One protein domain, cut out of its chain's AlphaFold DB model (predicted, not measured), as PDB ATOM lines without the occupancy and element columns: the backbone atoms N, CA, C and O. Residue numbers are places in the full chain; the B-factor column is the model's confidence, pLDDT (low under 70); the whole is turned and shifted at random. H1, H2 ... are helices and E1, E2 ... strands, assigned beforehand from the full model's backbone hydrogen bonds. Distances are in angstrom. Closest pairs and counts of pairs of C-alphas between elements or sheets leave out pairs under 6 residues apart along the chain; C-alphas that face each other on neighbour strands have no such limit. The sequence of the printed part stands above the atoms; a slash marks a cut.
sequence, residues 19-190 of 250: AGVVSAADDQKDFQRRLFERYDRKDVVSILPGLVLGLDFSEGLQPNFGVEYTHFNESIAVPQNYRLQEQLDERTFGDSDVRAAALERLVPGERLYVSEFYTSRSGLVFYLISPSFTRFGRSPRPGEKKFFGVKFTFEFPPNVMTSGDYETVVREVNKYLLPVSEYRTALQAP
ATOM      1  N   ALA A  19     -35.606 -26.993  -8.728       50.59
ATOM      2  CA  ALA A  19     -35.012 -25.752  -9.229       50.59
ATOM      3  C   ALA A  19     -33.650 -25.993  -9.904       50.59
ATOM      4  O   ALA A  19     -33.389 -25.431 -10.964       50.59
ATOM      5  N   GLY A  20     -32.814 -26.876  -9.342       53.12
ATOM      6  CA  GLY A  20     -31.539 -27.268  -9.949       53.12
ATOM      7  C   GLY A  20     -31.705 -27.995 -11.287       53.12
ATOM      8  O   GLY A  20     -30.954 -27.732 -12.221       53.12
ATOM      9  N   VAL A  21     -32.721 -28.855 -11.418       61.00
ATOM     10  CA  VAL A  21     -33.031 -29.550 -12.683       61.00
ATOM     11  C   VAL A  21     -33.568 -28.586 -13.745       61.00
ATOM     12  O   VAL A  21     -33.207 -28.716 -14.912       61.00
ATOM     13  N   VAL A  22     -34.397 -27.608 -13.362       61.00
ATOM     14  CA  VAL A  22     -34.905 -26.585 -14.293       61.00
ATOM     15  C   VAL A  22     -33.781 -25.650 -14.750       61.00
ATOM     16  O   VAL A  22     -33.645 -25.439 -15.950       61.00
ATOM     17  N   SER A  23     -32.925 -25.180 -13.833       62.84
ATOM     18  CA  SER A  23     -31.761 -24.346 -14.175       62.84
ATOM     19  C   SER A  23     -30.810 -25.071 -15.125       62.84
ATOM     20  O   SER A  23     -30.487 -24.542 -16.178       62.84
ATOM     21  N   ALA A  24     -30.440 -26.321 -14.822       65.62
ATOM     22  CA  ALA A  24     -29.547 -27.099 -15.679       65.62
ATOM     23  C   ALA A  24     -30.147 -27.375 -17.074       65.62
ATOM     24  O   ALA A  24     -29.423 -27.435 -18.066       65.62
ATOM     25  N   ALA A  25     -31.472 -27.542 -17.171       72.19
ATOM     26  CA  ALA A  25     -32.150 -27.711 -18.454       72.19
ATOM     27  C   ALA A  25     -32.178 -26.417 -19.284       72.19
ATOM     28  O   ALA A  25     -32.082 -26.484 -20.511       72.19
ATOM     29  N   ASP A  26     -32.308 -25.259 -18.637       78.88
ATOM     30  CA  ASP A  26     -32.253 -23.958 -19.306       78.88
ATOM     31  C   ASP A  26     -30.820 -23.602 -19.728       78.88
ATOM     32  O   ASP A  26     -30.623 -23.174 -20.868       78.88
ATOM     33  N   ASP A  27     -29.819 -23.902 -18.896       82.88
ATOM     34  CA  ASP A  27     -28.396 -23.728 -19.222       82.88
ATOM     35  C   ASP A  27     -27.990 -24.588 -20.431       82.88
ATOM     36  O   ASP A  27     -27.334 -24.111 -21.359       82.88
ATOM     37  N   GLN A  28     -28.458 -25.841 -20.495       86.12
ATOM     38  CA  GLN A  28     -28.193 -26.724 -21.636       86.12
ATOM     39  C   GLN A  28     -28.833 -26.213 -22.936       86.12
ATOM     40  O   GLN A  28     -28.234 -26.319 -24.011       86.12
ATOM     41  N   LYS A  29     -30.054 -25.666 -22.861       88.38
ATOM     42  CA  LYS A  29     -30.728 -25.068 -24.023       88.38
ATOM     43  C   LYS A  29     -30.012 -23.809 -24.490       88.38
ATOM     44  O   LYS A  29     -29.867 -23.627 -25.697       88.38
ATOM     45  N   ASP A  30     -29.567 -22.958 -23.565       92.62
ATOM     46  CA  ASP A  30     -28.799 -21.761 -23.904       92.62
ATOM     47  C   ASP A  30     -27.466 -22.120 -24.563       92.62
ATOM     48  O   ASP A  30     -27.140 -21.597 -25.629       92.62
ATOM     49  N   PHE A  31     -26.742 -23.087 -23.998       94.25
ATOM     50  CA  PHE A  31     -25.511 -23.623 -24.569       94.25
ATOM     51  C   PHE A  31     -25.702 -24.097 -26.016       94.25
ATOM     52  O   PHE A  31     -24.973 -23.662 -26.914       94.25
ATOM     53  N   GLN A  32     -26.709 -24.942 -26.271       93.88
ATOM     54  CA  GLN A  32     -27.010 -25.406 -27.627       93.88
ATOM     55  C   GLN A  32     -27.387 -24.240 -28.538       93.88
ATOM     56  O   GLN A  32     -26.818 -24.110 -29.622       93.88
ATOM     57  N   ARG A  33     -28.288 -23.357 -28.092       95.75
ATOM     58  CA  ARG A  33     -28.698 -22.174 -28.855       95.75
ATOM     59  C   ARG A  33     -27.488 -21.358 -29.297       95.75
ATOM     60  O   ARG A  33     -27.373 -21.075 -30.484       95.75
ATOM     61  N   ARG A  34     -26.567 -21.037 -28.385       97.25
ATOM     62  CA  ARG A  34     -25.369 -20.240 -28.689       97.25
ATOM     63  C   ARG A  34     -24.465 -20.917 -29.721       97.25
ATOM     64  O   ARG A  34     -23.938 -20.241 -30.599       97.25
ATOM     65  N   LEU A  35     -24.294 -22.239 -29.650       96.94
ATOM     66  CA  LEU A  35     -23.504 -22.985 -30.639       96.94
ATOM     67  C   LEU A  35     -24.154 -22.971 -32.028       96.94
ATOM     68  O   LEU A  35     -23.473 -22.680 -33.013       96.94
ATOM     69  N   PHE A  36     -25.459 -23.237 -32.112       96.94
ATOM     70  CA  PHE A  36     -26.195 -23.179 -33.379       96.94
ATOM     71  C   PHE A  36     -26.205 -21.760 -33.950       96.94
ATOM     72  O   PHE A  36     -25.886 -21.568 -35.119       96.94
ATOM     73  N   GLU A  37     -26.463 -20.747 -33.120       96.75
ATOM     74  CA  GLU A  37     -26.374 -19.345 -33.524       96.75
ATOM     75  C   GLU A  37     -24.981 -18.989 -34.038       96.75
ATOM     76  O   GLU A  37     -24.868 -18.166 -34.940       96.75
ATOM     77  N   ARG A  38     -23.912 -19.580 -33.504       96.94
ATOM     78  CA  ARG A  38     -22.541 -19.284 -33.923       96.94
ATOM     79  C   ARG A  38     -22.146 -19.963 -35.231       96.94
ATOM     80  O   ARG A  38     -21.480 -19.317 -36.041       96.94
ATOM     81  N   TYR A  39     -22.543 -21.218 -35.440       97.12
ATOM     82  CA  TYR A  39     -21.976 -22.060 -36.500       97.12
ATOM     83  C   TYR A  39     -22.976 -22.551 -37.548       97.12
ATOM     84  O   TYR A  39     -22.584 -22.720 -38.702       97.12
ATOM     85  N   ASP A  40     -24.237 -22.795 -37.188       95.38
ATOM     86  CA  ASP A  40     -25.174 -23.456 -38.099       95.38
ATOM     87  C   ASP A  40     -25.479 -22.583 -39.318       95.38
ATOM     88  O   ASP A  40     -25.765 -21.390 -39.197       95.38
ATOM     89  N   ARG A  41     -25.398 -23.188 -40.510       94.69
ATOM     90  CA  ARG A  41     -25.651 -22.530 -41.803       94.69
ATOM     91  C   ARG A  41     -24.844 -21.239 -42.007       94.69
ATOM     92  O   ARG A  41     -25.302 -20.335 -42.712       94.69
ATOM     93  N   LYS A  42     -23.647 -21.145 -41.419       95.69
ATOM     94  CA  LYS A  42     -22.760 -19.976 -41.503       95.69
ATOM     95  C   LYS A  42     -21.447 -20.286 -42.205       95.69
ATOM     96  O   LYS A  42     -21.015 -21.431 -42.298       95.69
ATOM     97  N   ASP A  43     -20.805 -19.226 -42.684       96.06
ATOM     98  CA  ASP A  43     -19.450 -19.310 -43.209       96.06
ATOM     99  C   ASP A  43     -18.431 -19.293 -42.058       96.06
ATOM    100  O   ASP A  43     -18.441 -18.407 -41.194       96.06
ATOM    101  N   VAL A  44     -17.506 -20.243 -42.105       96.25
ATOM    102  CA  VAL A  44     -16.316 -20.322 -41.259       96.25
ATOM    103  C   VAL A  44     -15.057 -20.263 -42.120       96.25
ATOM    104  O   VAL A  44     -15.100 -20.372 -43.345       96.25
ATOM    105  N   VAL A  45     -13.918 -20.060 -41.478       93.69
ATOM    106  CA  VAL A  45     -12.599 -20.009 -42.094       93.69
ATOM    107  C   VAL A  45     -11.741 -21.093 -41.472       93.69
ATOM    108  O   VAL A  45     -11.648 -21.165 -40.246       93.69
ATOM    109  N   SER A  46     -11.106 -21.906 -42.317       91.38
ATOM    110  CA  SER A  46     -10.058 -22.818 -41.862       91.38
ATOM    111  C   SER A  46      -8.809 -22.008 -41.544       91.38
ATOM    112  O   SER A  46      -8.270 -21.338 -42.425       91.38
ATOM    113  N   ILE A  47      -8.341 -22.051 -40.301       88.06
ATOM    114  CA  ILE A  47      -7.122 -21.337 -39.889       88.06
ATOM    115  C   ILE A  47      -5.889 -22.241 -39.831       88.06
ATOM    116  O   ILE A  47      -4.765 -21.743 -39.850       88.06
ATOM    117  N   LEU A  48      -6.088 -23.559 -39.790       81.06
ATOM    118  CA  LEU A  48      -4.996 -24.523 -39.764       81.06
ATOM    119  C   LEU A  48      -4.549 -24.867 -41.196       81.06
ATOM    120  O   LEU A  48      -5.403 -25.135 -42.053       81.06
ATOM    121  N   PRO A  49      -3.236 -24.904 -41.484       76.44
ATOM    122  CA  PRO A  49      -2.754 -25.484 -42.727       76.44
ATOM    123  C   PRO A  49      -2.975 -26.997 -42.733       76.44
ATOM    124  O   PRO A  49      -2.803 -27.673 -41.723       76.44
ATOM    125  N   GLY A  50      -3.286 -27.545 -43.904       79.94
ATOM    126  CA  GLY A  50      -3.245 -28.989 -44.114       79.94
ATOM    127  C   GLY A  50      -4.571 -29.728 -44.030       79.94
ATOM    128  O   GLY A  50      -4.573 -30.922 -44.313       79.94
ATOM    129  N   LEU A  51      -5.678 -29.040 -43.738       88.19
ATOM    130  CA  LEU A  51      -7.008 -29.630 -43.863       88.19
ATOM    131  C   LEU A  51      -7.263 -30.019 -45.324       88.19
ATOM    132  O   LEU A  51      -7.094 -29.194 -46.223       88.19
ATOM    133  N   VAL A  52      -7.654 -31.266 -45.565       89.50
ATOM    134  CA  VAL A  52      -7.971 -31.768 -46.905       89.50
ATOM    135  C   VAL A  52      -9.485 -31.846 -47.086       89.50
ATOM    136  O   VAL A  52     -10.212 -32.227 -46.173       89.50
ATOM    137  N   LEU A  53      -9.960 -31.476 -48.272       89.88
ATOM    138  CA  LEU A  53     -11.338 -31.656 -48.717       89.88
ATOM    139  C   LEU A  53     -11.410 -32.706 -49.820       89.88
ATOM    140  O   LEU A  53     -10.470 -32.860 -50.602       89.88
ATOM    141  N   GLY A  54     -12.555 -33.376 -49.919       88.88
ATOM    142  CA  GLY A  54     -12.822 -34.390 -50.929       88.88
ATOM    143  C   GLY A  54     -14.066 -34.099 -51.754       88.88
ATOM    144  O   GLY A  54     -15.023 -33.464 -51.303       88.88
ATOM    145  N   LEU A  55     -14.038 -34.576 -52.998       86.69
ATOM    146  CA  LEU A  55     -15.194 -34.573 -53.885       86.69
ATOM    147  C   LEU A  55     -16.187 -35.653 -53.474       86.69
ATOM    148  O   LEU A  55     -15.838 -36.830 -53.420       86.69
ATOM    149  N   ASP A  56     -17.438 -35.244 -53.312       85.19
ATOM    150  CA  ASP A  56     -18.557 -36.125 -53.016       85.19
ATOM    151  C   ASP A  56     -19.684 -35.955 -54.048       85.19
ATOM    152  O   ASP A  56     -19.942 -34.856 -54.558       85.19
ATOM    153  N   PHE A  57     -20.356 -37.063 -54.356       81.88
ATOM    154  CA  PHE A  57     -21.576 -37.100 -55.158       81.88
ATOM    155  C   PHE A  57     -22.657 -37.785 -54.330       81.88
ATOM    156  O   PHE A  57     -22.569 -38.981 -54.070       81.88
ATOM    157  N   SER A  58     -23.688 -37.032 -53.962       79.75
ATOM    158  CA  SER A  58     -24.791 -37.543 -53.151       79.75
ATOM    159  C   SER A  58     -26.101 -37.459 -53.926       79.75
ATOM    160  O   SER A  58     -26.394 -36.442 -54.552       79.75
ATOM    161  N   GLU A  59     -26.903 -38.522 -53.875       76.19
ATOM    162  CA  GLU A  59     -28.283 -38.535 -54.392       76.19
ATOM    163  C   GLU A  59     -29.249 -37.754 -53.472       76.19
ATOM    164  O   GLU A  59     -30.397 -37.493 -53.829       76.19
ATOM    165  N   GLY A  60     -28.787 -37.354 -52.279       67.31
ATOM    166  CA  GLY A  60     -29.556 -36.616 -51.282       67.31
ATOM    167  C   GLY A  60     -29.233 -35.121 -51.207       67.31
ATOM    168  O   GLY A  60     -28.388 -34.572 -51.915       67.31
ATOM    169  N   LEU A  61     -29.921 -34.431 -50.293       64.81
ATOM    170  CA  LEU A  61     -29.615 -33.033 -49.959       64.81
ATOM    171  C   LEU A  61     -28.347 -32.888 -49.103       64.81
ATOM    172  O   LEU A  61     -27.841 -31.772 -48.993       64.81
ATOM    173  N   GLN A  62     -27.861 -33.988 -48.524       64.69
ATOM    174  CA  GLN A  62     -26.767 -34.013 -47.558       64.69
ATOM    175  C   GLN A  62     -25.544 -34.727 -48.159       64.69
ATOM    176  O   GLN A  62     -25.712 -35.785 -48.778       64.69
ATOM    177  N   PRO A  63     -24.333 -34.167 -48.020       72.19
ATOM    178  CA  PRO A  63     -23.103 -34.845 -48.406       72.19
ATOM    179  C   PRO A  63     -22.765 -35.964 -47.410       72.19
ATOM    180  O   PRO A  63     -22.917 -35.785 -46.203       72.19
ATOM    181  N   ASN A  64     -22.260 -37.092 -47.907       70.88
ATOM    182  CA  ASN A  64     -21.744 -38.182 -47.068       70.88
ATOM    183  C   ASN A  64     -20.231 -38.079 -46.833       70.88
ATOM    184  O   ASN A  64     -19.710 -38.881 -46.076       70.88
ATOM    185  N   PHE A  65     -19.568 -37.108 -47.480       82.31
ATOM    186  CA  PHE A  65     -18.136 -36.787 -47.427       82.31
ATOM    187  C   PHE A  65     -17.203 -37.950 -47.092       82.31
ATOM    188  O   PHE A  65     -16.953 -38.266 -45.936       82.31
ATOM    189  N   GLY A  66     -16.526 -38.447 -48.118       82.81
ATOM    190  CA  GLY A  66     -15.450 -39.422 -47.979       82.81
ATOM    191  C   GLY A  66     -14.128 -38.898 -47.388       82.81
ATOM    192  O   GLY A  66     -13.085 -39.533 -47.522       82.81
ATOM    193  N   VAL A  67     -14.129 -37.700 -46.801       91.19
ATOM    194  CA  VAL A  67     -13.013 -37.172 -46.003       91.19
ATOM    195  C   VAL A  67     -13.587 -36.775 -44.658       91.19
ATOM    196  O   VAL A  67     -14.497 -35.941 -44.586       91.19
ATOM    197  N   GLU A  68     -13.043 -37.362 -43.601       93.75
ATOM    198  CA  GLU A  68     -13.487 -37.118 -42.238       93.75
ATOM    199  C   GLU A  68     -12.294 -36.803 -41.337       93.75
ATOM    200  O   GLU A  68     -11.269 -37.471 -41.415       93.75
ATOM    201  N   TYR A  69     -12.443 -35.829 -40.439       94.88
ATOM    202  CA  TYR A  69     -11.516 -35.597 -39.332       94.88
ATOM    203  C   TYR A  69     -12.222 -35.775 -37.994       94.88
ATOM    204  O   TYR A  69     -13.380 -35.386 -37.832       94.88
ATOM    205  N   THR A  70     -11.507 -36.327 -37.020       95.94
ATOM    206  CA  THR A  70     -11.936 -36.401 -35.622       95.94
ATOM    207  C   THR A  70     -10.869 -35.783 -34.732       95.94
ATOM    208  O   THR A  70      -9.734 -36.259 -34.688       95.94
ATOM    209  N   HIS A  71     -11.245 -34.727 -34.017       96.56
ATOM    210  CA  HIS A  71     -10.439 -34.087 -32.989       96.56
ATOM    211  C   HIS A  71     -10.870 -34.563 -31.602       96.56
ATOM    212  O   HIS A  71     -12.057 -34.531 -31.277       96.56
ATOM    213  N   PHE A  72      -9.910 -34.940 -30.761       96.44
ATOM    214  CA  PHE A  72     -10.166 -35.320 -29.373       96.44
ATOM    215  C   PHE A  72      -9.713 -34.221 -28.416       96.44
ATOM    216  O   PHE A  72      -8.514 -33.951 -28.316       96.44
ATOM    217  N   ASN A  73     -10.636 -33.677 -27.617       95.12
ATOM    218  CA  ASN A  73     -10.295 -32.766 -26.523       95.12
ATOM    219  C   ASN A  73      -9.193 -33.362 -25.625       95.12
ATOM    220  O   ASN A  73      -9.155 -34.576 -25.410       95.12
ATOM    221  N   GLU A  74      -8.316 -32.516 -25.079       91.50
ATOM    222  CA  GLU A  74      -7.146 -32.898 -24.263       91.50
ATOM    223  C   GLU A  74      -7.453 -33.896 -23.139       91.50
ATOM    224  O   GLU A  74      -6.637 -34.768 -22.844       91.50
ATOM    225  N   SER A  75      -8.651 -33.819 -22.562       89.31
ATOM    226  CA  SER A  75      -9.070 -34.675 -21.449       89.31
ATOM    227  C   SER A  75      -9.520 -36.084 -21.870       89.31
ATOM    228  O   SER A  75      -9.833 -36.905 -21.010       89.31
ATOM    229  N   ILE A  76      -9.581 -36.387 -23.171       91.81
ATOM    230  CA  ILE A  76      -9.984 -37.700 -23.700       91.81
ATOM    231  C   ILE A  76      -8.750 -38.516 -24.091       91.81
ATOM    232  O   ILE A  76      -7.819 -38.018 -24.722       91.81
ATOM    233  N   ALA A  77      -8.739 -39.808 -23.772       91.62
ATOM    234  CA  ALA A  77      -7.725 -40.708 -24.308       91.62
ATOM    235  C   ALA A  77      -8.003 -40.997 -25.793       91.62
ATOM    236  O   ALA A  77      -9.071 -41.502 -26.131       91.62
ATOM    237  N   VAL A  78      -7.033 -40.719 -26.668       92.56
ATOM    238  CA  VAL A  78      -7.142 -41.032 -28.102       92.56
ATOM    239  C   VAL A  78      -7.205 -42.555 -28.290       92.56
ATOM    240  O   VAL A  78      -6.253 -43.244 -27.887       92.56
ATOM    241  N   PRO A  79      -8.273 -43.101 -28.902       90.69
ATOM    242  CA  PRO A  79      -8.386 -44.536 -29.135       90.69
ATOM    243  C   PRO A  79      -7.290 -45.052 -30.080       90.69
ATOM    244  O   PRO A  79      -6.844 -44.357 -30.992       90.69
ATOM    245  N   GLN A  80      -6.835 -46.291 -29.873       87.69
ATOM    246  CA  GLN A  80      -5.667 -46.826 -30.589       87.69
ATOM    247  C   GLN A  80      -5.868 -46.928 -32.106       87.69
ATOM    248  O   GLN A  80      -4.910 -46.735 -32.848       87.69
ATOM    249  N   ASN A  81      -7.092 -47.188 -32.572       86.69
ATOM    250  CA  ASN A  81      -7.411 -47.304 -33.997       86.69
ATOM    251  C   ASN A  81      -7.176 -45.997 -34.776       86.69
ATOM    252  O   ASN A  81      -6.824 -46.062 -35.948       86.69
ATOM    253  N   TYR A  82      -7.289 -44.833 -34.130       85.62
ATOM    254  CA  TYR A  82      -7.022 -43.538 -34.768       85.62
ATOM    255  C   TYR A  82      -5.527 -43.270 -34.969       85.62
ATOM    256  O   TYR A  82      -5.149 -42.504 -35.845       85.62
ATOM    257  N   ARG A  83      -4.640 -43.943 -34.224       75.19
ATOM    258  CA  ARG A  83      -3.185 -43.744 -34.359       75.19
ATOM    259  C   ARG A  83      -2.612 -44.266 -35.680       75.19
ATOM    260  O   ARG A  83      -1.448 -44.017 -35.965       75.19
ATOM    261  N   LEU A  84      -3.398 -45.029 -36.439       78.12
ATOM    262  CA  LEU A  84      -3.022 -45.557 -37.751       78.12
ATOM    263  C   LEU A  84      -3.484 -44.656 -38.909       78.12
ATOM    264  O   LEU A  84      -3.168 -44.951 -40.058       78.12
ATOM    265  N   GLN A  85      -4.247 -43.599 -38.615       83.69
ATOM    266  CA  GLN A  85      -4.814 -42.672 -39.594       83.69
ATOM    267  C   GLN A  85      -3.868 -41.499 -39.904       83.69
ATOM    268  O   GLN A  85      -2.869 -41.297 -39.210       83.69
ATOM    269  N   GLU A  86      -4.179 -40.718 -40.949       83.44
ATOM    270  CA  GLU A  86      -3.434 -39.488 -41.244       83.44
ATOM    271  C   GLU A  86      -3.609 -38.513 -40.080       83.44
ATOM    272  O   GLU A  86      -4.708 -38.311 -39.574       83.44
ATOM    273  N   GLN A  87      -2.516 -37.909 -39.635       88.81
ATOM    274  CA  GLN A  87      -2.536 -37.024 -38.485       88.81
ATOM    275  C   GLN A  87      -2.464 -35.569 -38.951       88.81
ATOM    276  O   GLN A  87      -1.502 -35.173 -39.608       88.81
ATOM    277  N   LEU A  88      -3.481 -34.776 -38.608       88.69
ATOM    278  CA  LEU A  88      -3.492 -33.338 -38.877       88.69
ATOM    279  C   LEU A  88      -2.695 -32.575 -37.807       88.69
ATOM    280  O   LEU A  88      -1.966 -31.639 -38.122       88.69
ATOM    281  N   ASP A  89      -2.806 -33.018 -36.555       89.75
ATOM    282  CA  ASP A  89      -1.997 -32.589 -35.414       89.75
ATOM    283  C   ASP A  89      -2.002 -33.669 -34.321       89.75
ATOM    284  O   ASP A  89      -2.618 -34.721 -34.480       89.75
ATOM    285  N   GLU A  90      -1.359 -33.412 -33.180       90.06
ATOM    286  CA  GLU A  90      -1.210 -34.366 -32.069       90.06
ATOM    287  C   GLU A  90      -2.504 -35.076 -31.626       90.06
ATOM    288  O   GLU A  90      -2.434 -36.175 -31.066       90.06
ATOM    289  N   ARG A  91      -3.680 -34.482 -31.866       93.19
ATOM    290  CA  ARG A  91      -4.972 -34.968 -31.366       93.19
ATOM    291  C   ARG A  91      -6.075 -35.041 -32.420       93.19
ATOM    292  O   ARG A  91      -7.214 -35.355 -32.069       93.19
ATOM    293  N   THR A  92      -5.742 -34.786 -33.682       94.12
ATOM    294  CA  THR A  92      -6.694 -34.738 -34.791       94.12
ATOM    295  C   THR A  92      -6.279 -35.693 -35.888       94.12
ATOM    296  O   THR A  92      -5.183 -35.594 -36.441       94.12
ATOM    297  N   PHE A  93      -7.183 -36.606 -36.211       93.69
ATOM    298  CA  PHE A  93      -6.924 -37.736 -37.093       93.69
ATOM    299  C   PHE A  93      -7.921 -37.719 -38.243       93.69
ATOM    300  O   PHE A  93      -9.103 -37.443 -38.028       93.69
ATOM    301  N   GLY A  94      -7.423 -37.950 -39.450       90.75
ATOM    302  CA  GLY A  94      -8.161 -37.910 -40.698       90.75
ATOM    303  C   GLY A  94      -8.242 -39.280 -41.353       90.75
ATOM    304  O   GLY A  94      -7.244 -39.996 -41.441       90.75
ATOM    305  N   ASP A  95      -9.420 -39.611 -41.859       88.69
ATOM    306  CA  ASP A  95      -9.657 -40.777 -42.703       88.69
ATOM    307  C   ASP A  95     -10.202 -40.326 -44.058       88.69
ATOM    308  O   ASP A  95     -10.920 -39.323 -44.156       88.69
ATOM    309  N   SER A  96      -9.852 -41.058 -45.113       85.06
ATOM    310  CA  SER A  96     -10.402 -40.795 -46.433       85.06
ATOM    311  C   SER A  96     -10.536 -42.042 -47.295       85.06
ATOM    312  O   SER A  96      -9.579 -42.788 -47.500       85.06
ATOM    313  N   ASP A  97     -11.716 -42.207 -47.890       82.75
ATOM    314  CA  ASP A  97     -11.997 -43.195 -48.937       82.75
ATOM    315  C   ASP A  97     -11.990 -42.573 -50.353       82.75
ATOM    316  O   ASP A  97     -12.202 -43.255 -51.366       82.75
ATOM    317  N   VAL A  98     -11.693 -41.272 -50.446       78.38
ATOM    318  CA  VAL A  98     -11.657 -40.514 -51.696       78.38
ATOM    319  C   VAL A  98     -10.302 -40.700 -52.368       78.38
ATOM    320  O   VAL A  98      -9.232 -40.605 -51.769       78.38
ATOM    321  N   ARG A  99     -10.325 -40.939 -53.682       75.00
ATOM    322  CA  ARG A  99      -9.097 -41.050 -54.482       75.00
ATOM    323  C   ARG A  99      -8.290 -39.755 -54.394       75.00
ATOM    324  O   ARG A  99      -8.853 -38.686 -54.589       75.00
ATOM    325  N   ALA A 100      -6.965 -39.855 -54.275       73.19
ATOM    326  CA  ALA A 100      -6.071 -38.696 -54.153       73.19
ATOM    327  C   ALA A 100      -6.268 -37.612 -55.235       73.19
ATOM    328  O   ALA A 100      -6.193 -36.425 -54.948       73.19
ATOM    329  N   ALA A 101      -6.587 -38.004 -56.474       71.56
ATOM    330  CA  ALA A 101      -6.875 -37.069 -57.568       71.56
ATOM    331  C   ALA A 101      -8.166 -36.245 -57.382       71.56
ATOM    332  O   ALA A 101      -8.433 -35.361 -58.186       71.56
ATOM    333  N   ALA A 102      -8.977 -36.568 -56.377       81.19
ATOM    334  CA  ALA A 102     -10.221 -35.906 -56.012       81.19
ATOM    335  C   ALA A 102     -10.136 -35.221 -54.630       81.19
ATOM    336  O   ALA A 102     -11.165 -34.839 -54.073       81.19
ATOM    337  N   LEU A 103      -8.914 -35.073 -54.101       85.38
ATOM    338  CA  LEU A 103      -8.600 -34.357 -52.870       85.38
ATOM    339  C   LEU A 103      -7.959 -33.001 -53.183       85.38
ATOM    340  O   LEU A 103      -7.207 -32.865 -54.149       85.38
ATOM    341  N   GLU A 104      -8.206 -32.006 -52.337       84.94
ATOM    342  CA  GLU A 104      -7.457 -30.746 -52.340       84.94
ATOM    343  C   GLU A 104      -7.176 -30.297 -50.909       84.94
ATOM    344  O   GLU A 104      -8.017 -30.425 -50.023       84.94
ATOM    345  N   ARG A 105      -5.972 -29.773 -50.687       86.62
ATOM    346  CA  ARG A 105      -5.547 -29.233 -49.397       86.62
ATOM    347  C   ARG A 105      -5.899 -27.753 -49.331       86.62
ATOM    348  O   ARG A 105      -5.489 -26.997 -50.210       86.62
ATOM    349  N   LEU A 106      -6.609 -27.356 -48.282       84.94
ATOM    350  CA  LEU A 106      -6.957 -25.964 -48.045       84.94
ATOM    351  C   LEU A 106      -5.745 -25.140 -47.634       84.94
ATOM    352  O   LEU A 106      -4.864 -25.587 -46.885       84.94
ATOM    353  N   VAL A 107      -5.763 -23.892 -48.080       83.44
ATOM    354  CA  VAL A 107      -4.882 -22.836 -47.599       83.44
ATOM    355  C   VAL A 107      -5.532 -22.176 -46.374       83.44
ATOM    356  O   VAL A 107      -6.742 -21.928 -46.379       83.44
ATOM    357  N   PRO A 108      -4.768 -21.852 -45.314       84.19
ATOM    358  CA  PRO A 108      -5.285 -21.052 -44.209       84.19
ATOM    359  C   PRO A 108      -5.943 -19.760 -44.701       84.19
ATOM    360  O   PRO A 108      -5.408 -19.066 -45.566       84.19
ATOM    361  N   GLY A 109      -7.098 -19.424 -44.137       84.88
ATOM    362  CA  GLY A 109      -7.896 -18.281 -44.570       84.88
ATOM    363  C   GLY A 109      -8.971 -18.624 -45.601       84.88
ATOM    364  O   GLY A 109      -9.827 -17.779 -45.877       84.88
ATOM    365  N   GLU A 110      -8.980 -19.842 -46.149       87.69
ATOM    366  CA  GLU A 110     -10.042 -20.270 -47.052       87.69
ATOM    367  C   GLU A 110     -11.370 -20.472 -46.322       87.69
ATOM    368  O   GLU A 110     -11.456 -20.985 -45.202       87.69
ATOM    369  N   ARG A 111     -12.431 -20.026 -46.996       92.00
ATOM    370  CA  ARG A 111     -13.792 -20.029 -46.476       92.00
ATOM    371  C   ARG A 111     -14.467 -21.365 -46.745       92.00
ATOM    372  O   ARG A 111     -14.439 -21.855 -47.871       92.00
ATOM    373  N   LEU A 112     -15.164 -21.868 -45.737       93.88
ATOM    374  CA  LEU A 112     -16.026 -23.039 -45.801       93.88
ATOM    375  C   LEU A 112     -17.424 -22.658 -45.327       93.88
ATOM    376  O   LEU A 112     -17.584 -21.883 -44.389       93.88
ATOM    377  N   TYR A 113     -18.435 -23.226 -45.962       94.38
ATOM    378  CA  TYR A 113     -19.818 -23.118 -45.535       94.38
ATOM    379  C   TYR A 113     -20.175 -24.310 -44.649       94.38
ATOM    380  O   TYR A 113     -20.003 -25.457 -45.068       94.38
ATOM    381  N   VAL A 114     -20.694 -24.056 -43.446       95.56
ATOM    382  CA  VAL A 114     -21.252 -25.100 -42.580       95.56
ATOM    383  C   VAL A 114     -22.600 -25.512 -43.155       95.56
ATOM    384  O   VAL A 114     -23.613 -24.837 -42.969       95.56
ATOM    385  N   SER A 115     -22.614 -26.615 -43.896       92.06
ATOM    386  CA  SER A 115     -23.844 -27.136 -44.474       92.06
ATOM    387  C   SER A 115     -24.733 -27.748 -43.415       92.06
ATOM    388  O   SER A 115     -25.941 -27.569 -43.490       92.06
ATOM    389  N   GLU A 116     -24.151 -28.449 -42.443       92.00
ATOM    390  CA  GLU A 116     -24.873 -29.033 -41.315       92.00
ATOM    391  C   GLU A 116     -24.028 -28.986 -40.055       92.00
ATOM    392  O   GLU A 116     -22.803 -29.137 -40.103       92.00
ATOM    393  N   PHE A 117     -24.712 -28.799 -38.934       95.06
ATOM    394  CA  PHE A 117     -24.115 -28.741 -37.618       95.06
ATOM    395  C   PHE A 117     -24.946 -29.567 -36.639       95.06
ATOM    396  O   PHE A 117     -26.150 -29.355 -36.489       95.06
ATOM    397  N   TYR A 118     -24.294 -30.510 -35.965       92.69
ATOM    398  CA  TYR A 118     -24.926 -31.375 -34.977       92.69
ATOM    399  C   TYR A 118     -24.222 -31.260 -33.634       92.69
ATOM    400  O   TYR A 118     -22.999 -31.146 -33.559       92.69
ATOM    401  N   THR A 119     -25.011 -31.366 -32.566       92.69
ATOM    402  CA  THR A 119     -24.508 -31.518 -31.200       92.69
ATOM    403  C   THR A 119     -24.971 -32.861 -30.649       92.69
ATOM    404  O   THR A 119     -26.100 -33.292 -30.897       92.69
ATOM    405  N   SER A 120     -24.102 -33.535 -29.910       88.00
ATOM    406  CA  SER A 120     -24.385 -34.797 -29.236       88.00
ATOM    407  C   SER A 120     -23.934 -34.718 -27.773       88.00
ATOM    408  O   SER A 120     -23.408 -33.705 -27.313       88.00
ATOM    409  N   ARG A 121     -24.127 -35.804 -27.016       86.62
ATOM    410  CA  ARG A 121     -23.593 -35.908 -25.647       86.62
ATOM    411  C   ARG A 121     -22.071 -36.019 -25.598       86.62
ATOM    412  O   ARG A 121     -21.506 -35.785 -24.537       86.62
ATOM    413  N   SER A 122     -21.438 -36.425 -26.695       88.12
ATOM    414  CA  SER A 122     -19.989 -36.594 -26.776       88.12
ATOM    415  C   SER A 122     -19.317 -35.509 -27.602       88.12
ATOM    416  O   SER A 122     -18.103 -35.418 -27.555       88.12
ATOM    417  N   GLY A 123     -20.054 -34.639 -28.302       94.94
ATOM    418  CA  GLY A 123     -19.400 -33.550 -29.010       94.94
ATOM    419  C   GLY A 123     -20.182 -32.893 -30.131       94.94
ATOM    420  O   GLY A 123     -21.406 -32.763 -30.061       94.94
ATOM    421  N   LEU A 124     -19.448 -32.436 -31.145       96.81
ATOM    422  CA  LEU A 124     -19.956 -31.660 -32.275       96.81
ATOM    423  C   LEU A 124     -19.583 -32.311 -33.603       96.81
ATOM    424  O   LEU A 124     -18.499 -32.873 -33.734       96.81
ATOM    425  N   VAL A 125     -20.442 -32.158 -34.608       96.25
ATOM    426  CA  VAL A 125     -20.146 -32.567 -35.987       96.25
ATOM    427  C   VAL A 125     -20.444 -31.413 -36.931       96.25
ATOM    428  O   VAL A 125     -21.541 -30.855 -36.911       96.25
ATOM    429  N   PHE A 126     -19.469 -31.089 -37.772       96.56
ATOM    430  CA  PHE A 126     -19.565 -30.106 -38.839       96.56
ATOM    431  C   PHE A 126     -19.511 -30.813 -40.187       96.56
ATOM    432  O   PHE A 126     -18.595 -31.589 -40.446       96.56
ATOM    433  N   TYR A 127     -20.442 -30.483 -41.071       94.19
ATOM    434  CA  TYR A 127     -20.335 -30.779 -42.495       94.19
ATOM    435  C   TYR A 127     -19.950 -29.484 -43.202       94.19
ATOM    436  O   TYR A 127     -20.698 -28.509 -43.167       94.19
ATOM    437  N   LEU A 128     -18.755 -29.449 -43.788       94.19
ATOM    438  CA  LEU A 128     -18.146 -28.242 -44.338       94.19
ATOM    439  C   LEU A 128     -18.030 -28.362 -45.854       94.19
ATOM    440  O   LEU A 128     -17.428 -29.307 -46.351       94.19
ATOM    441  N   ILE A 129     -18.567 -27.390 -46.589       92.00
ATOM    442  CA  ILE A 129     -18.496 -27.319 -48.054       92.00
ATOM    443  C   ILE A 129     -17.617 -26.139 -48.464       92.00
ATOM    444  O   ILE A 129     -17.829 -25.016 -48.012       92.00
ATOM    445  N   SER A 130     -16.681 -26.354 -49.384       89.94
ATOM    446  CA  SER A 130     -16.006 -25.254 -50.071       89.94
ATOM    447  C   SER A 130     -16.940 -24.623 -51.110       89.94
ATOM    448  O   SER A 130     -17.377 -25.310 -52.038       89.94
ATOM    449  N   PRO A 131     -17.233 -23.312 -51.016       83.12
ATOM    450  CA  PRO A 131     -18.058 -22.617 -52.000       83.12
ATOM    451  C   PRO A 131     -17.302 -22.317 -53.304       83.12
ATOM    452  O   PRO A 131     -17.918 -21.954 -54.303       83.12
ATOM    453  N   SER A 132     -15.972 -22.426 -53.297       69.06
ATOM    454  CA  SER A 132     -15.105 -21.926 -54.369       69.06
ATOM    455  C   SER A 132     -14.624 -23.017 -55.327       69.06
ATOM    456  O   SER A 132     -13.946 -22.715 -56.310       69.06
ATOM    457  N   PHE A 133     -14.936 -24.287 -55.061       68.69
ATOM    458  CA  PHE A 133     -14.279 -25.380 -55.761       68.69
ATOM    459  C   PHE A 133     -15.012 -25.827 -57.033       68.69
ATOM    460  O   PHE A 133     -16.127 -26.348 -56.995       68.69
ATOM    461  N   THR A 134     -14.346 -25.683 -58.184       58.88
ATOM    462  CA  THR A 134     -14.908 -25.989 -59.514       58.88
ATOM    463  C   THR A 134     -14.024 -26.890 -60.386       58.88
ATOM    464  O   THR A 134     -14.395 -27.183 -61.522       58.88
ATOM    465  N   ARG A 135     -12.876 -27.387 -59.892       61.25
ATOM    466  CA  ARG A 135     -11.835 -27.989 -60.758       61.25
ATOM    467  C   ARG A 135     -12.114 -29.407 -61.268       61.25
ATOM    468  O   ARG A 135     -11.501 -29.816 -62.249       61.25
ATOM    469  N   PHE A 136     -13.009 -30.182 -60.654       67.00
ATOM    470  CA  PHE A 136     -13.244 -31.560 -61.111       67.00
ATOM    471  C   PHE A 136     -14.212 -31.608 -62.296       67.00
ATOM    472  O   PHE A 136     -15.366 -31.216 -62.167       67.00
ATOM    473  N   GLY A 137     -13.767 -32.144 -63.435       62.22
ATOM    474  CA  GLY A 137     -14.525 -32.164 -64.696       62.22
ATOM    475  C   GLY A 137     -15.698 -33.152 -64.776       62.22
ATOM    476  O   GLY A 137     -16.379 -33.197 -65.796       62.22
ATOM    477  N   ARG A 138     -15.966 -33.954 -63.731       75.12
ATOM    478  CA  ARG A 138     -17.157 -34.817 -63.702       75.12
ATOM    479  C   ARG A 138     -18.395 -33.986 -63.348       75.12
ATOM    480  O   ARG A 138     -18.461 -33.392 -62.264       75.12
ATOM    481  N   SER A 139     -19.374 -33.999 -64.249       77.75
ATOM    482  CA  SER A 139     -20.730 -33.512 -63.993       77.75
ATOM    483  C   SER A 139     -21.524 -34.534 -63.166       77.75
ATOM    484  O   SER A 139     -21.351 -35.740 -63.379       77.75
ATOM    485  N   PRO A 140     -22.379 -34.085 -62.229       80.69
ATOM    486  CA  PRO A 140     -23.298 -34.977 -61.528       80.69
ATOM    487  C   PRO A 140     -24.275 -35.643 -62.506       80.69
ATOM    488  O   PRO A 140     -24.645 -35.057 -63.527       80.69
ATOM    489  N   ARG A 141     -24.689 -36.875 -62.202       85.25
ATOM    490  CA  ARG A 141     -25.789 -37.548 -62.910       85.25
ATOM    491  C   ARG A 141     -27.136 -36.891 -62.560       85.25
ATOM    492  O   ARG A 141     -27.219 -36.175 -61.562       85.25
ATOM    493  N   PRO A 142     -28.211 -37.121 -63.338       83.81
ATOM    494  CA  PRO A 142     -29.548 -36.674 -62.949       83.81
ATOM    495  C   PRO A 142     -29.908 -37.173 -61.543       83.81
ATOM    496  O   PRO A 142     -29.831 -38.369 -61.285       83.81
ATOM    497  N   GLY A 143     -30.272 -36.256 -60.645       81.50
ATOM    498  CA  GLY A 143     -30.571 -36.560 -59.238       81.50
ATOM    499  C   GLY A 143     -29.366 -36.499 -58.290       81.50
ATOM    500  O   GLY A 143     -29.571 -36.353 -57.091       81.50
ATOM    501  N   GLU A 144     -28.129 -36.518 -58.796       83.00
ATOM    502  CA  GLU A 144     -26.934 -36.317 -57.971       83.00
ATOM    503  C   GLU A 144     -26.671 -34.822 -57.741       83.00
ATOM    504  O   GLU A 144     -26.796 -33.978 -58.636       83.00
ATOM    505  N   LYS A 145     -26.207 -34.500 -56.537       82.12
ATOM    506  CA  LYS A 145     -25.569 -33.233 -56.204       82.12
ATOM    507  C   LYS A 145     -24.084 -33.458 -55.993       82.12
ATOM    508  O   LYS A 145     -23.660 -34.457 -55.423       82.12
ATOM    509  N   LYS A 146     -23.298 -32.502 -56.472       84.12
ATOM    510  CA  LYS A 146     -21.848 -32.496 -56.340       84.12
ATOM    511  C   LYS A 146     -21.455 -31.567 -55.203       84.12
ATOM    512  O   LYS A 146     -21.814 -30.391 -55.233       84.12
ATOM    513  N   PHE A 147     -20.683 -32.087 -54.262       86.19
ATOM    514  CA  PHE A 147     -20.161 -31.340 -53.127       86.19
ATOM    515  C   PHE A 147     -18.646 -31.466 -53.073       86.19
ATOM    516  O   PHE A 147     -18.074 -32.456 -53.522       86.19
ATOM    517  N   PHE A 148     -17.988 -30.453 -52.528       88.56
ATOM    518  CA  PHE A 148     -16.566 -30.515 -52.237       88.56
ATOM    519  C   PHE A 148     -16.358 -30.070 -50.804       88.56
ATOM    520  O   PHE A 148     -16.704 -28.937 -50.468       88.56
ATOM    521  N   GLY A 149     -15.886 -30.966 -49.948       91.44
ATOM    522  CA  GLY A 149     -15.974 -30.717 -48.522       91.44
ATOM    523  C   GLY A 149     -15.421 -31.822 -47.648       91.44
ATOM    524  O   GLY A 149     -14.705 -32.706 -48.111       91.44
ATOM    525  N   VAL A 150     -15.723 -31.706 -46.362       93.44
ATOM    526  CA  VAL A 150     -15.187 -32.551 -45.300       93.44
ATOM    527  C   VAL A 150     -16.168 -32.597 -44.138       93.44
ATOM    528  O   VAL A 150     -16.857 -31.614 -43.846       93.44
ATOM    529  N   LYS A 151     -16.211 -33.732 -43.446       94.88
ATOM    530  CA  LYS A 151     -16.868 -33.850 -42.146       94.88
ATOM    531  C   LYS A 151     -15.828 -33.676 -41.042       94.88
ATOM    532  O   LYS A 151     -14.797 -34.339 -41.051       94.88
ATOM    533  N   PHE A 152     -16.093 -32.807 -40.077       96.12
ATOM    534  CA  PHE A 152     -15.195 -32.554 -38.954       96.12
ATOM    535  C   PHE A 152     -15.928 -32.803 -37.637       96.12
ATOM    536  O   PHE A 152     -16.895 -32.119 -37.308       96.12
ATOM    537  N   THR A 153     -15.451 -33.781 -36.877       96.69
ATOM    538  CA  THR A 153     -15.993 -34.166 -35.575       96.69
ATOM    539  C   THR A 153     -15.085 -33.667 -34.458       96.69
ATOM    540  O   THR A 153     -13.867 -33.810 -34.532       96.69
ATOM    541  N   PHE A 154     -15.679 -33.106 -33.409       97.88
ATOM    542  CA  PHE A 154     -14.996 -32.749 -32.170       97.88
ATOM    543  C   PHE A 154     -15.560 -33.595 -31.041       97.88
ATOM    544  O   PHE A 154     -16.737 -33.455 -30.723       97.88
ATOM    545  N   GLU A 155     -14.732 -34.433 -30.429       97.50
ATOM    546  CA  GLU A 155     -15.085 -35.243 -29.265       97.50
ATOM    547  C   GLU A 155     -14.668 -34.526 -27.976       97.50
ATOM    548  O   GLU A 155     -13.521 -34.096 -27.806       97.50
ATOM    549  N   PHE A 156     -15.607 -34.440 -27.040       96.25
ATOM    550  CA  PHE A 156     -15.486 -33.824 -25.727       96.25
ATOM    551  C   PHE A 156     -15.858 -34.825 -24.625       96.25
ATOM    552  O   PHE A 156     -16.700 -35.707 -24.821       96.25
ATOM    553  N   PRO A 157     -15.276 -34.687 -23.420       92.38
ATOM    554  CA  PRO A 157     -15.762 -35.406 -22.254       92.38
ATOM    555  C   PRO A 157     -17.264 -35.144 -22.058       92.38
ATOM    556  O   PRO A 157     -17.686 -33.986 -22.158       92.38
ATOM    557  N   PRO A 158     -18.083 -36.159 -21.719       87.94
ATOM    558  CA  PRO A 158     -19.523 -35.969 -21.563       87.94
ATOM    559  C   PRO A 158     -19.882 -34.839 -20.595       87.94
ATOM    560  O   PRO A 158     -20.818 -34.095 -20.855       87.94
ATOM    561  N   ASN A 159     -19.099 -34.653 -19.526       89.38
ATOM    562  CA  ASN A 159     -19.315 -33.582 -18.555       89.38
ATOM    563  C   ASN A 159     -19.184 -32.177 -19.160       89.38
ATOM    564  O   ASN A 159     -19.906 -31.290 -18.722       89.38
ATOM    565  N   VAL A 160     -18.320 -31.962 -20.159       91.88
ATOM    566  CA  VAL A 160     -18.191 -30.665 -20.852       91.88
ATOM    567  C   VAL A 160     -19.475 -30.369 -21.629       91.88
ATOM    568  O   VAL A 160     -20.058 -29.297 -21.483       91.88
ATOM    569  N   MET A 161     -19.978 -31.357 -22.374       91.62
ATOM    570  CA  MET A 161     -21.193 -31.209 -23.183       91.62
ATOM    571  C   MET A 161     -22.472 -31.120 -22.343       91.62
ATOM    572  O   MET A 161     -23.409 -30.434 -22.747       91.62
ATOM    573  N   THR A 162     -22.541 -31.811 -21.199       88.56
ATOM    574  CA  THR A 162     -23.723 -31.800 -20.315       88.56
ATOM    575  C   THR A 162     -23.756 -30.634 -19.337       88.56
ATOM    576  O   THR A 162     -24.821 -30.331 -18.815       88.56
ATOM    577  N   SER A 163     -22.603 -30.040 -19.014       88.38
ATOM    578  CA  SER A 163     -22.542 -28.832 -18.174       88.38
ATOM    579  C   SER A 163     -22.728 -27.546 -18.975       88.38
ATOM    580  O   SER A 163     -22.865 -26.483 -18.380       88.38
ATOM    581  N   GLY A 164     -22.724 -27.635 -20.309       90.56
ATOM    582  CA  GLY A 164     -22.836 -26.476 -21.181       90.56
ATOM    583  C   GLY A 164     -21.611 -25.560 -21.132       90.56
ATOM    584  O   GLY A 164     -21.764 -24.347 -21.275       90.56
ATOM    585  N   ASP A 165     -20.402 -26.109 -20.937       92.88
ATOM    586  CA  ASP A 165     -19.150 -25.338 -20.943       92.88
ATOM    587  C   ASP A 165     -18.810 -24.852 -22.364       92.88
ATOM    588  O   ASP A 165     -17.991 -25.410 -23.101       92.88
ATOM    589  N   TYR A 166     -19.501 -23.782 -22.749       95.12
ATOM    590  CA  TYR A 166     -19.403 -23.131 -24.044       95.12
ATOM    591  C   TYR A 166     -17.982 -22.669 -24.363       95.12
ATOM    592  O   TYR A 166     -17.522 -22.833 -25.491       95.12
ATOM    593  N   GLU A 167     -17.280 -22.107 -23.379       95.00
ATOM    594  CA  GLU A 167     -15.953 -21.529 -23.583       95.00
ATOM    595  C   GLU A 167     -14.923 -22.608 -23.906       95.00
ATOM    596  O   GLU A 167     -14.108 -22.434 -24.812       95.00
ATOM    597  N   THR A 168     -14.978 -23.756 -23.225       95.06
ATOM    598  CA  THR A 168     -14.120 -24.895 -23.568       95.06
ATOM    599  C   THR A 168     -14.421 -25.429 -24.962       95.06
ATOM    600  O   THR A 168     -13.490 -25.663 -25.732       95.06
ATOM    601  N   VAL A 169     -15.698 -25.569 -25.322       96.50
ATOM    602  CA  VAL A 169     -16.091 -26.073 -26.644       96.50
ATOM    603  C   VAL A 169     -15.631 -25.140 -27.763       96.50
ATOM    604  O   VAL A 169     -14.968 -25.578 -28.703       96.50
ATOM    605  N   VAL A 170     -15.926 -23.845 -27.651       96.94
ATOM    606  CA  VAL A 170     -15.538 -22.852 -28.659       96.94
ATOM    607  C   VAL A 170     -14.024 -22.710 -28.748       96.94
ATOM    608  O   VAL A 170     -13.503 -22.587 -29.852       96.94
ATOM    609  N   ARG A 171     -13.298 -22.778 -27.626       95.88
ATOM    610  CA  ARG A 171     -11.830 -22.738 -27.628       95.88
ATOM    611  C   ARG A 171     -11.224 -23.872 -28.452       95.88
ATOM    612  O   ARG A 171     -10.297 -23.609 -29.210       95.88
ATOM    613  N   GLU A 172     -11.738 -25.095 -28.333       96.06
ATOM    614  CA  GLU A 172     -11.251 -26.227 -29.134       96.06
ATOM    615  C   GLU A 172     -11.611 -26.079 -30.617       96.06
ATOM    616  O   GLU A 172     -10.749 -26.258 -31.475       96.06
ATOM    617  N   VAL A 173     -12.844 -25.669 -30.941       96.88
ATOM    618  CA  VAL A 173     -13.254 -25.441 -32.341       96.88
ATOM    619  C   VAL A 173     -12.422 -24.333 -32.990       96.88
ATOM    620  O   VAL A 173     -11.956 -24.486 -34.121       96.88
ATOM    621  N   ASN A 174     -12.168 -23.245 -32.259       95.50
ATOM    622  CA  ASN A 174     -11.417 -22.084 -32.731       95.50
ATOM    623  C   ASN A 174      -9.946 -22.390 -33.060       95.50
ATOM    624  O   ASN A 174      -9.314 -21.556 -33.700       95.50
ATOM    625  N   LYS A 175      -9.398 -23.553 -32.674       93.38
ATOM    626  CA  LYS A 175      -8.070 -24.010 -33.130       93.38
ATOM    627  C   LYS A 175      -8.051 -24.330 -34.635       93.38
ATOM    628  O   LYS A 175      -6.990 -24.290 -35.251       93.38
ATOM    629  N   TYR A 176      -9.214 -24.609 -35.226       94.69
ATOM    630  CA  TYR A 176      -9.354 -25.056 -36.617       94.69
ATOM    631  C   TYR A 176     -10.252 -24.140 -37.438       94.69
ATOM    632  O   TYR A 176      -9.923 -23.817 -38.579       94.69
ATOM    633  N   LEU A 177     -11.389 -23.739 -36.864       95.62
ATOM    634  CA  LEU A 177     -12.486 -23.087 -37.567       95.62
ATOM    635  C   LEU A 177     -12.909 -21.823 -36.824       95.62
ATOM    636  O   LEU A 177     -13.353 -21.883 -35.678       95.62
ATOM    637  N   LEU A 178     -12.840 -20.680 -37.504       95.62
ATOM    638  CA  LEU A 178     -13.346 -19.411 -36.982       95.62
ATOM    639  C   LEU A 178     -14.525 -18.909 -37.813       95.62
ATOM    640  O   LEU A 178     -14.442 -18.934 -39.041       95.62
ATOM    641  N   PRO A 179     -15.597 -18.375 -37.202       96.56
ATOM    642  CA  PRO A 179     -16.582 -17.593 -37.941       96.56
ATOM    643  C   PRO A 179     -15.900 -16.467 -38.732       96.56
ATOM    644  O   PRO A 179     -14.998 -15.800 -38.220       96.56
ATOM    645  N   VAL A 180     -16.334 -16.218 -39.976       92.75
ATOM    646  CA  VAL A 180     -15.678 -15.238 -40.873       92.75
ATOM    647  C   VAL A 180     -15.524 -13.853 -40.231       92.75
ATOM    648  O   VAL A 180     -14.505 -13.192 -40.433       92.75
ATOM    649  N   SER A 181     -16.517 -13.399 -39.463       90.50
ATOM    650  CA  SER A 181     -16.464 -12.109 -38.763       90.50
ATOM    651  C   SER A 181     -15.307 -12.035 -37.769       90.50
ATOM    652  O   SER A 181     -14.606 -11.031 -37.719       90.50
ATOM    653  N   GLU A 182     -15.070 -13.112 -37.026       92.88
ATOM    654  CA  GLU A 182     -14.025 -13.179 -36.005       92.88
ATOM    655  C   GLU A 182     -12.647 -13.333 -36.617       92.88
ATOM    656  O   GLU A 182     -11.706 -12.685 -36.171       92.88
ATOM    657  N   TYR A 183     -12.541 -14.117 -37.692       90.06
ATOM    658  CA  TYR A 183     -11.310 -14.199 -38.465       90.06
ATOM    659  C   TYR A 183     -10.886 -12.818 -38.989       90.06
ATOM    660  O   TYR A 183      -9.725 -12.435 -38.868       90.06
ATOM    661  N   ARG A 184     -11.828 -12.016 -39.506       86.50
ATOM    662  CA  ARG A 184     -11.539 -10.644 -39.961       86.50
ATOM    663  C   ARG A 184     -11.044  -9.748 -38.829       86.50
ATOM    664  O   ARG A 184     -10.054  -9.050 -39.017       86.50
ATOM    665  N   THR A 185     -11.687  -9.783 -37.665       86.31
ATOM    666  CA  THR A 185     -11.235  -9.020 -36.492       86.31
ATOM    667  C   THR A 185      -9.848  -9.474 -36.025       86.31
ATOM    668  O   THR A 185      -8.992  -8.641 -35.736       86.31
ATOM    669  N   ALA A 186      -9.590 -10.785 -36.020       82.62
ATOM    670  CA  ALA A 186      -8.295 -11.350 -35.653       82.62
ATOM    671  C   ALA A 186      -7.172 -10.973 -36.632       82.62
ATOM    672  O   ALA A 186      -6.027 -10.882 -36.207       82.62
ATOM    673  N   LEU A 187      -7.476 -10.725 -37.911       76.81
ATOM    674  CA  LEU A 187      -6.517 -10.205 -38.896       76.81
ATOM    675  C   LEU A 187      -6.301  -8.688 -38.794       76.81
ATOM    676  O   LEU A 187      -5.200  -8.206 -39.063       76.81
ATOM    677  N   GLN A 188      -7.325  -7.937 -38.387       63.62
ATOM    678  CA  GLN A 188      -7.222  -6.490 -38.201       63.62
ATOM    679  C   GLN A 188      -6.281  -6.124 -37.048       63.62
ATOM    680  O   GLN A 188      -5.515  -5.178 -37.186       63.62
ATOM    681  N   ALA A 189      -6.248  -6.895 -35.956       60.84
ATOM    682  CA  ALA A 189      -5.356  -6.611 -34.826       60.84
ATOM    683  C   ALA A 189      -3.845  -6.640 -35.199       60.84
ATOM    684  O   ALA A 189      -3.130  -5.694 -34.862       60.84
ATOM    685  N   PRO A 190      -3.339  -7.637 -35.955       57.75
ATOM    686  CA  PRO A 190      -1.992  -7.617 -36.525       57.75
ATOM    687  C   PRO A 190      -1.761  -6.512 -37.562       57.75
ATOM    688  O   PRO A 190      -0.661  -5.969 -37.628       57.75
TER     689      PRO A 190
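AT A GLANCE: This is residues 19 to 190 of the 250 residues of an uncharacterized protein of Acidobacteria bacterium (UniProt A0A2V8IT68). One strongly twisted sheet of ten strands curls round the short helix H4, while the long helix H1 grazes it with residues 32 to 39 and H5 stands up from it by E1 and E10. H1 begins at one end of the longest axis, and the long link of residues 130 to 144 lies toward the other. The printed part has 172 residues with five named helices and ten named strands, in the order H1 E1 E2 E3 H2 E4 E5 E6 E7 E8 E9 H3 H4 E10 H5. The class is mixed and the branched sheet is mixed too, antiparallel but for E3 with E9. The whole is compact, with a radius of gyration of the C-alphas of 17.0 A and spans of 59 by 42 by 36 A.

HOW THE PARTS SIT: Start at E9, residues 145 to 155, which bends by 64 degrees at residue 148. On one side of it find E2, residues 52 to 58 (antiparallel, N 56 to O 147, 2.9 A), and E3, residues 67 to 72 (parallel, N 69 to O 151, 2.9 A). On the other side E8, residues 123 to 129, has N 126 and O 152 within hydrogen-bond range at 2.8 A. E7, residues 111 to 119, E8 and E9 form a meander, each strand the antiparallel neighbour of the one before; N 113 and O 129 are 2.8 A apart. E1, residues 43 to 46, is antiparallel to E7 (N 44 to O 112, 2.8 A) and to the edge strand E10, residues 177 to 179 (N 45 to O 178, 2.7 A). E5, residues 92 to 96, is antiparallel to E3 (N 70 to O 93, 2.8 A) and forms a hairpin with the edge strand E4, residues 86 to 89 (N 88 to O 92, 2.9 A). The edge strand E6, residues 103 to 105, is antiparallel to E2 (N 53 to O 104, 2.8 A). The sheet curls round H4, residues 166 to 173. H1, residues 19 to 39, touches H3, residues 158 to 163, with residues 24 to 28 alone, about perpendicular at 75 degrees; the closest C-alphas are those of Gln 28 and Thr 162, 6.9 A. H5, residues 180 to 190, is over E10 at a height over the sheet of 10.7 A. H2, residues 80 to 84, only grazes the sheet. In H1, H3 and H4 every O i to N i+4 pair is within hydrogen-bond range; H5 has 6 of 7, and H2 0 of 1, with 1 of 2 O i to N i+3 pairs.

IN THESE COORDINATES: Find C-alpha 19 at (-35.012, -25.752, -9.229); from there H1 runs 30.5 A to C-alpha 39. E9 begins at C-alpha 145, (-25.569, -33.233, -56.204), and is 29.0 A long; E7 is 21.9 A, E8 20.1 A and E2 18.8 A. H5 spans 16.3 A and ends at C-alpha 190, (-1.992, -7.617, -36.525).

THE WHOLE: The two C-alphas farthest apart are those of Ala 19 and Gly 137, 59.5 A. The printed part has no cut. The link from E8 to E9 is long, with 15 residues. Mean pLDDT of the printed part is 86.4; look for values under 70 at residues 19 to 24, 60 to 62, 132 to 137 and 188 to 190.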